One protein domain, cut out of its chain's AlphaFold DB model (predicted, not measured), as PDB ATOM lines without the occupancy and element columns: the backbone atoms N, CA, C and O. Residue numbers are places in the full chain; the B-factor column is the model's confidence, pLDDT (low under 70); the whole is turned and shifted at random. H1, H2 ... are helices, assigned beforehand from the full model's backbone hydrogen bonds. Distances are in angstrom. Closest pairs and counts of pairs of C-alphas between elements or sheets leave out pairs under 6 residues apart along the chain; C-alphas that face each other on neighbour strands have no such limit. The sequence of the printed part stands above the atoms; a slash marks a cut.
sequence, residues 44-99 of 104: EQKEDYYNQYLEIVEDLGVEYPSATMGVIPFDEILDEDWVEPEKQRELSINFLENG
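Overview. This is residues 44 to 99 of the 104 residues of an uncharacterized protein of Solibacillus sp. R5-41 (UniProt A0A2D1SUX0). Two helices, H1 and the shorter H2, lie side by side and point the same way, splayed apart from a closest approach at the start of H2. Between them in the chain, a long loop, residues 64 to 84, folds back from the end of H1 toward its beginning. The printed part has 56 residues with two named helices, H1 then H2, and no named strand; the class is all helix. It is compact, with a radius of gyration of the C-alphas of 11.2 A, yet elongated, spanning 32 by 19 by 18 A.

Along the chain. H1, residues 44 to 63, runs 29.0 A from C-alpha 44 at (3.467, 4.223, -24.943). H2, residues 85 to 98, runs 19.6 A to C-alpha 98 at (20.090, -10.627, -48.888).

Arrangement. H1 and H2 touch, the closest C-alphas being those of Tyr 49 and Pro 85, 6.1 A apart. They run the same way at a shallow tilt of 33 degrees, only just short of steep. In H1 and H2 every O i to N i+4 pair is within hydrogen-bond range.

Size, cuts and confidence. The C-alphas farthest apart, of Glu 44 and Ser 66, are 32.9 A apart. The printed part has no cut. The link from H1 to H2 is long, 21 residues. No printed residue has a pLDDT under 70.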
ATOM      1  N   GLU A  44       2.708   3.020 -24.568       97.50
ATOM      2  CA  GLU A  44       3.467   4.223 -24.943       97.50
ATOM      3  C   GLU A  44       4.824   3.859 -25.565       97.50
ATOM      4  O   GLU A  44       5.216   4.436 -26.571       97.50
ATOM      5  N   GLN A  45       5.499   2.833 -25.034       97.31
ATOM      6  CA  GLN A  45       6.749   2.332 -25.613       97.31
ATOM      7  C   GLN A  45       6.543   1.686 -26.986       97.31
ATOM      8  O   GLN A  45       7.372   1.870 -27.869       97.31
ATOM      9  N   LYS A  46       5.440   0.954 -27.188       97.00
ATOM     10  CA  LYS A  46       5.097   0.398 -28.506       97.00
ATOM     11  C   LYS A  46       4.834   1.503 -29.528       97.00
ATOM     12  O   LYS A  46       5.300   1.407 -30.656       97.00
ATOM     13  N   GLU A  47       4.102   2.550 -29.146       98.00
ATOM     14  CA  GLU A  47       3.846   3.706 -30.018       98.00
ATOM     15  C   GLU A  47       5.152   4.427 -30.391       98.00
ATOM     16  O   GLU A  47       5.350   4.773 -31.554       98.00
ATOM     17  N   ASP A  48       6.066   4.590 -29.431       98.31
ATOM     18  CA  ASP A  48       7.397   5.151 -29.678       98.31
ATOM     19  C   ASP A  48       8.229   4.276 -30.631       98.31
ATOM     20  O   ASP A  48       8.741   4.770 -31.635       98.31
ATOM     21  N   TYR A  49       8.286   2.961 -30.390       97.94
ATOM     22  CA  TYR A  49       8.980   2.014 -31.271       97.94
ATOM     23  C   TYR A  49       8.411   2.039 -32.688       97.94
ATOM     24  O   TYR A  49       9.164   2.056 -33.657       97.94
ATOM     25  N   TYR A  50       7.087   2.089 -32.818       97.88
ATOM     26  CA  TYR A  50       6.431   2.141 -34.115       97.88
ATOM     27  C   TYR A  50       6.794   3.399 -34.906       97.88
ATOM     28  O   TYR A  50       7.069   3.309 -36.102       97.88
ATOM     29  N   ASN A  51       6.857   4.559 -34.247       98.25
ATOM     30  CA  ASN A  51       7.318   5.788 -34.894       98.25
ATOM     31  C   ASN A  51       8.767   5.648 -35.378       98.25
ATOM     32  O   ASN A  51       9.061   5.999 -36.518       98.25
ATOM     33  N   GLN A  52       9.645   5.048 -34.568       98.50
ATOM     34  CA  GLN A  52      11.024   4.780 -34.982       98.50
ATOM     35  C   GLN A  52      11.095   3.795 -36.162       98.50
ATOM     36  O   GLN A  52      11.921   3.965 -37.054       98.50
ATOM     37  N   TYR A  53      10.216   2.788 -36.230       97.19
ATOM     38  CA  TYR A  53      10.146   1.891 -37.389       97.19
ATOM     39  C   TYR A  53       9.742   2.629 -38.670       97.19
ATOM     40  O   TYR A  53      10.287   2.337 -39.736       97.19
ATOM     41  N   LEU A  54       8.801   3.577 -38.583       97.06
ATOM     42  CA  LEU A  54       8.405   4.406 -39.723       97.06
ATOM     43  C   LEU A  54       9.577   5.262 -40.217       97.06
ATOM     44  O   LEU A  54       9.833   5.282 -41.420       97.06
ATOM     45  N   GLU A  55      10.317   5.895 -39.302       97.75
ATOM     46  CA  GLU A  55      11.524   6.669 -39.630       97.75
ATOM     47  C   GLU A  55      12.597   5.789 -40.291       97.75
ATOM     48  O   GLU A  55      13.168   6.163 -41.312       97.75
ATOM     49  N   ILE A  56      12.818   4.572 -39.779       97.12
ATOM     50  CA  ILE A  56      13.743   3.602 -40.384       97.12
ATOM     51  C   ILE A  56      13.343   3.280 -41.828       97.12
ATOM     52  O   ILE A  56      14.204   3.243 -42.705       97.12
ATOM     53  N   VAL A  57      12.057   3.034 -42.091       94.81
ATOM     54  CA  VAL A  57      11.577   2.735 -43.448       94.81
ATOM     55  C   VAL A  57      11.697   3.949 -44.371       94.81
ATOM     56  O   VAL A  57      12.032   3.774 -45.542       94.81
ATOM     57  N   GLU A  58      11.465   5.164 -43.870       95.44
ATOM     58  CA  GLU A  58      11.666   6.397 -44.639       95.44
ATOM     59  C   GLU A  58      13.141   6.578 -45.028       95.44
ATOM     60  O   GLU A  58      13.444   6.740 -46.213       95.44
ATOM     61  N   ASP A  59      14.056   6.452 -44.063       96.38
ATOM     62  CA  ASP A  59      15.501   6.541 -44.290       96.38
ATOM     63  C   ASP A  59      15.979   5.495 -45.303       96.38
ATOM     64  O   ASP A  59      16.667   5.810 -46.279       96.38
ATOM     65  N   LEU A  60      15.577   4.235 -45.110       95.06
ATOM     66  CA  LEU A  60      15.936   3.154 -46.023       95.06
ATOM     67  C   LEU A  60      15.294   3.340 -47.402       95.06
ATOM     68  O   LEU A  60      15.892   2.957 -48.401       95.06
ATOM     69  N   GLY A  61      14.128   3.980 -47.498       94.38
ATOM     70  CA  GLY A  61      13.528   4.359 -48.777       94.38
ATOM     71  C   GLY A  61      14.375   5.366 -49.566       94.38
ATOM     72  O   GLY A  61      14.396   5.319 -50.798       94.38
ATOM     73  N   VAL A  62      15.118   6.241 -48.877       95.12
ATOM     74  CA  VAL A  62      16.085   7.159 -49.503       95.12
ATOM     75  C   VAL A  62      17.340   6.412 -49.960       95.12
ATOM     76  O   VAL A  62      17.832   6.661 -51.063       95.12
ATOM     77  N   GLU A  63      17.853   5.493 -49.139       95.38
ATOM     78  CA  GLU A  63      19.054   4.701 -49.445       95.38
ATOM     79  C   GLU A  63      18.812   3.644 -50.540       95.38
ATOM     80  O   GLU A  63      19.677   3.404 -51.387       95.38
ATOM     81  N   TYR A  64      17.610   3.063 -50.574       93.62
ATOM     82  CA  TYR A  64      17.194   1.989 -51.475       93.62
ATOM     83  C   TYR A  64      15.971   2.415 -52.310       93.62
ATOM     84  O   TYR A  64      14.909   1.799 -52.223       93.62
ATOM     85  N   PRO A  65      16.101   3.406 -53.216       90.88
ATOM     86  CA  PRO A  65      14.965   4.032 -53.911       90.88
ATOM     87  C   PRO A  65      14.212   3.108 -54.884       90.88
ATOM     88  O   PRO A  65      13.186   3.491 -55.441       90.88
ATOM     89  N   SER A  66      14.736   1.906 -55.139       89.31
ATOM     90  CA  SER A  66      14.074   0.877 -55.954       89.31
ATOM     91  C   SER A  66      13.272  -0.135 -55.130       89.31
ATOM     92  O   SER A  66      12.488  -0.895 -55.699       89.31
ATOM     93  N   ALA A  67      13.449  -0.146 -53.806       87.25
ATOM     94  CA  ALA A  67      12.711  -1.008 -52.903       87.25
ATOM     95  C   ALA A  67      11.377  -0.357 -52.521       87.25
ATOM     96  O   ALA A  67      11.287   0.844 -52.281       87.25
ATOM     97  N   THR A  68      10.320  -1.164 -52.457       83.81
ATOM     98  CA  THR A  68       9.052  -0.752 -51.845       83.81
ATOM     99  C   THR A  68       9.000  -1.364 -50.457       83.81
ATOM    100  O   THR A  68       8.898  -2.582 -50.328       83.81
ATOM    101  N   MET A  69       9.101  -0.521 -49.435       83.31
ATOM    102  CA  MET A  69       9.080  -0.927 -48.034       83.31
ATOM    103  C   MET A  69       7.885  -0.322 -47.305       83.31
ATOM    104  O   MET A  69       7.378   0.734 -47.680       83.31
ATOM    105  N   GLY A  70       7.453  -1.000 -46.248       86.12
ATOM    106  CA  GLY A  70       6.415  -0.542 -45.337       86.12
ATOM    107  C   GLY A  70       6.549  -1.254 -43.998       86.12
ATOM    108  O   GLY A  70       7.156  -2.322 -43.918       86.12
ATOM    109  N   VAL A  71       5.987  -0.654 -42.956       89.06
ATOM    110  CA  VAL A  71       5.858  -1.284 -41.637       89.06
ATOM    111  C   VAL A  71       4.490  -1.965 -41.568       89.06
ATOM    112  O   VAL A  71       3.513  -1.441 -42.111       89.06
ATOM    113  N   ILE A  72       4.419  -3.135 -40.928       90.69
ATOM    114  CA  ILE A  72       3.145  -3.789 -40.587       90.69
ATOM    115  C   ILE A  72       2.300  -2.791 -39.784       90.69
ATOM    116  O   ILE A  72       2.864  -2.150 -38.899       90.69
ATOM    117  N   PRO A  73       0.995  -2.619 -40.056       95.62
ATOM    118  CA  PRO A  73       0.155  -1.716 -39.274       95.62
ATOM    119  C   PRO A  73       0.278  -1.973 -37.768       95.62
ATOM    120  O   PRO A  73       0.322  -3.119 -37.334       95.62
ATOM    121  N   PHE A  74       0.320  -0.907 -36.966       94.56
ATOM    122  CA  PHE A  74       0.550  -0.979 -35.516       94.56
ATOM    123  C   PHE A  74      -0.327  -2.009 -34.783       94.56
ATOM    124  O   PHE A  74       0.142  -2.705 -33.887       94.56
ATOM    125  N   ASP A  75      -1.605  -2.095 -35.149       95.12
ATOM    126  CA  ASP A  75      -2.603  -2.991 -34.560       95.12
ATOM    127  C   ASP A  75      -2.533  -4.437 -35.076       95.12
ATOM    128  O   ASP A  75      -3.214  -5.313 -34.540       95.12
ATOM    129  N   GLU A  76      -1.693  -4.692 -36.079       95.56
ATOM    130  CA  GLU A  76      -1.419  -6.013 -36.647       95.56
ATOM    131  C   GLU A  76      -0.092  -6.618 -36.148       95.56
ATOM    132  O   GLU A  76       0.160  -7.795 -36.398       95.56
ATOM    133  N   ILE A  77       0.737  -5.858 -35.417       92.25
ATOM    134  CA  ILE A  77       1.980  -6.365 -34.811       92.25
ATOM    135  C   ILE A  77       1.634  -7.197 -33.570       92.25
ATOM    136  O   ILE A  77       1.048  -6.683 -32.610       92.25
ATOM    137  N   LEU A  78       2.014  -8.479 -33.566       92.00
ATOM    138  CA  LEU A  78       1.809  -9.347 -32.408       92.00
ATOM    139  C   LEU A  78       2.726  -8.933 -31.254       92.00
ATOM    140  O   LEU A  78       3.816  -8.406 -31.453       92.00
ATOM    141  N   ASP A  79       2.301  -9.197 -30.018       90.25
ATOM    142  CA  ASP A  79       3.073  -8.828 -28.824       90.25
ATOM    143  C   ASP A  79       4.478  -9.459 -28.787       90.25
ATOM    144  O   ASP A  79       5.399  -8.868 -28.229       90.25
ATOM    145  N   GLU A  80       4.638 -10.633 -29.397       89.19
ATOM    146  CA  GLU A  80       5.902 -11.364 -29.535       89.19
ATOM    147  C   GLU A  80       6.794 -10.865 -30.682       89.19
ATOM    148  O   GLU A  80       8.005 -11.063 -30.629       89.19
ATOM    149  N   ASP A  81       6.225 -10.139 -31.649       90.44
ATOM    150  CA  ASP A  81       6.938  -9.650 -32.837       90.44
ATOM    151  C   ASP A  81       7.630  -8.300 -32.605       90.44
ATOM    152  O   ASP A  81       8.392  -7.826 -33.452       90.44
ATOM    153  N   TRP A  82       7.376  -7.653 -31.464       93.00
ATOM    154  CA  TRP A  82       8.043  -6.403 -31.119       93.00
ATOM    155  C   TRP A  82       9.536  -6.634 -30.898       93.00
ATOM    156  O   TRP A  82       9.948  -7.395 -30.023       93.00
ATOM    157  N   VAL A  83      10.349  -5.891 -31.645       94.50
ATOM    158  CA  VAL A  83      11.813  -5.882 -31.528       94.50
ATOM    159  C   VAL A  83      12.323  -4.477 -31.215       94.50
ATOM    160  O   VAL A  83      11.621  -3.486 -31.384       94.50
ATOM    161  N   GLU A  84      13.559  -4.333 -30.757       95.56
ATOM    162  CA  GLU A  84      14.130  -2.991 -30.598       95.56
ATOM    163  C   GLU A  84      14.277  -2.289 -31.969       95.56
ATOM    164  O   GLU A  84      14.554  -2.964 -32.965       95.56
ATOM    165  N   PRO A  85      14.123  -0.954 -32.070       96.25
ATOM    166  CA  PRO A  85      14.264  -0.213 -33.332       96.25
ATOM    167  C   PRO A  85      15.585  -0.459 -34.061       96.25
ATOM    168  O   PRO A  85      15.602  -0.642 -35.278       96.25
ATOM    169  N   GLU A  86      16.691  -0.556 -33.323       96.19
ATOM    170  CA  GLU A  86      17.994  -0.916 -33.893       96.19
ATOM    171  C   GLU A  86      17.936  -2.294 -34.564       96.19
ATOM    172  O   GLU A  86      18.367  -2.452 -35.710       96.19
ATOM    173  N   LYS A  87      17.298  -3.268 -33.905       94.56
ATOM    174  CA  LYS A  87      17.121  -4.608 -34.460       94.56
ATOM    175  C   LYS A  87      16.208  -4.612 -35.683       94.56
ATOM    176  O   LYS A  87      16.506  -5.300 -36.658       94.56
ATOM    177  N   GLN A  88      15.139  -3.817 -35.674       94.44
ATOM    178  CA  GLN A  88      14.264  -3.653 -36.835       94.44
ATOM    179  C   GLN A  88      15.033  -3.111 -38.049       94.44
ATOM    180  O   GLN A  88      14.838  -3.597 -39.167       94.44
ATOM    181  N   ARG A  89      15.931  -2.134 -37.846       95.25
ATOM    182  CA  ARG A  89      16.789  -1.611 -38.919       95.25
ATOM    183  C   ARG A  89      17.721  -2.692 -39.462       95.25
ATOM    184  O   ARG A  89      17.801  -2.841 -40.679       95.25
ATOM    185  N   GLU A  90      18.371  -3.469 -38.596       94.88
ATOM    186  CA  GLU A  90      19.219  -4.591 -39.025       94.88
ATOM    187  C   GLU A  90      18.450  -5.605 -39.878       94.88
ATOM    188  O   GLU A  90      18.916  -5.988 -40.951       94.88
ATOM    189  N   LEU A  91      17.262  -6.019 -39.421       91.25
ATOM    190  CA  LEU A  91      16.408  -6.967 -40.142       91.25
ATOM    191  C   LEU A  91      15.981  -6.408 -41.504       91.25
ATOM    192  O   LEU A  91      16.029  -7.116 -42.509       91.25
ATOM    193  N   SER A  92      15.627  -5.123 -41.546       92.56
ATOM    194  CA  SER A  92      15.218  -4.431 -42.770       92.56
ATOM    195  C   SER A  92      16.356  -4.361 -43.793       92.56
ATOM    196  O   SER A  92      16.153  -4.696 -44.959       92.56
ATOM    197  N   ILE A  93      17.569  -3.997 -43.363       94.19
ATOM    198  CA  ILE A  93      18.759  -3.977 -44.228       94.19
ATOM    199  C   ILE A  93      19.099  -5.391 -44.698       94.19
ATOM    200  O   ILE A  93      19.333  -5.608 -45.885       94.19
ATOM    201  N   ASN A  94      19.069  -6.378 -43.797       91.69
ATOM    202  CA  ASN A  94      19.367  -7.756 -44.166       91.69
ATOM    203  C   ASN A  94      18.398  -8.277 -45.237       91.69
ATOM    204  O   ASN A  94      18.844  -8.907 -46.197       91.69
ATOM    205  N   PHE A  95      17.107  -7.957 -45.114       88.56
ATOM    206  CA  PHE A  95      16.102  -8.276 -46.121       88.56
ATOM    207  C   PHE A  95      16.386  -7.589 -47.462       88.56
ATOM    208  O   PHE A  95      16.341  -8.243 -48.503       88.56
ATOM    209  N   LEU A  96      16.713  -6.296 -47.454       91.12
ATOM    210  CA  LEU A  96      17.017  -5.543 -48.673       91.12
ATOM    211  C   LEU A  96      18.253  -6.077 -49.407       91.12
ATOM    212  O   LEU A  96      18.247  -6.184 -50.633       91.12
ATOM    213  N   GLU A  97      19.307  -6.411 -48.665       92.12
ATOM    214  CA  GLU A  97      20.585  -6.833 -49.239       92.12
ATOM    215  C   GLU A  97      20.616  -8.323 -49.599       92.12
ATOM    216  O   GLU A  97      21.231  -8.709 -50.594       92.12
ATOM    217  N   ASN A  98      19.958  -9.170 -48.801       89.12
ATOM    218  CA  ASN A  98      20.090 -10.627 -48.888       89.12
ATOM    219  C   ASN A  98      18.776 -11.347 -49.220       89.12
ATOM    220  O   ASN A  98      18.794 -12.547 -49.491       89.12
ATOM    221  N   GLY A  99      17.637 -10.649 -49.213       79.81
ATOM    222  CA  GLY A  99      16.321 -11.235 -49.482       79.81
ATOM    223  C   GLY A  99      15.834 -12.208 -48.404       79.81
ATOM    224  O   GLY A  99      14.953 -13.021 -48.681       79.81
TER     225      GLY A  99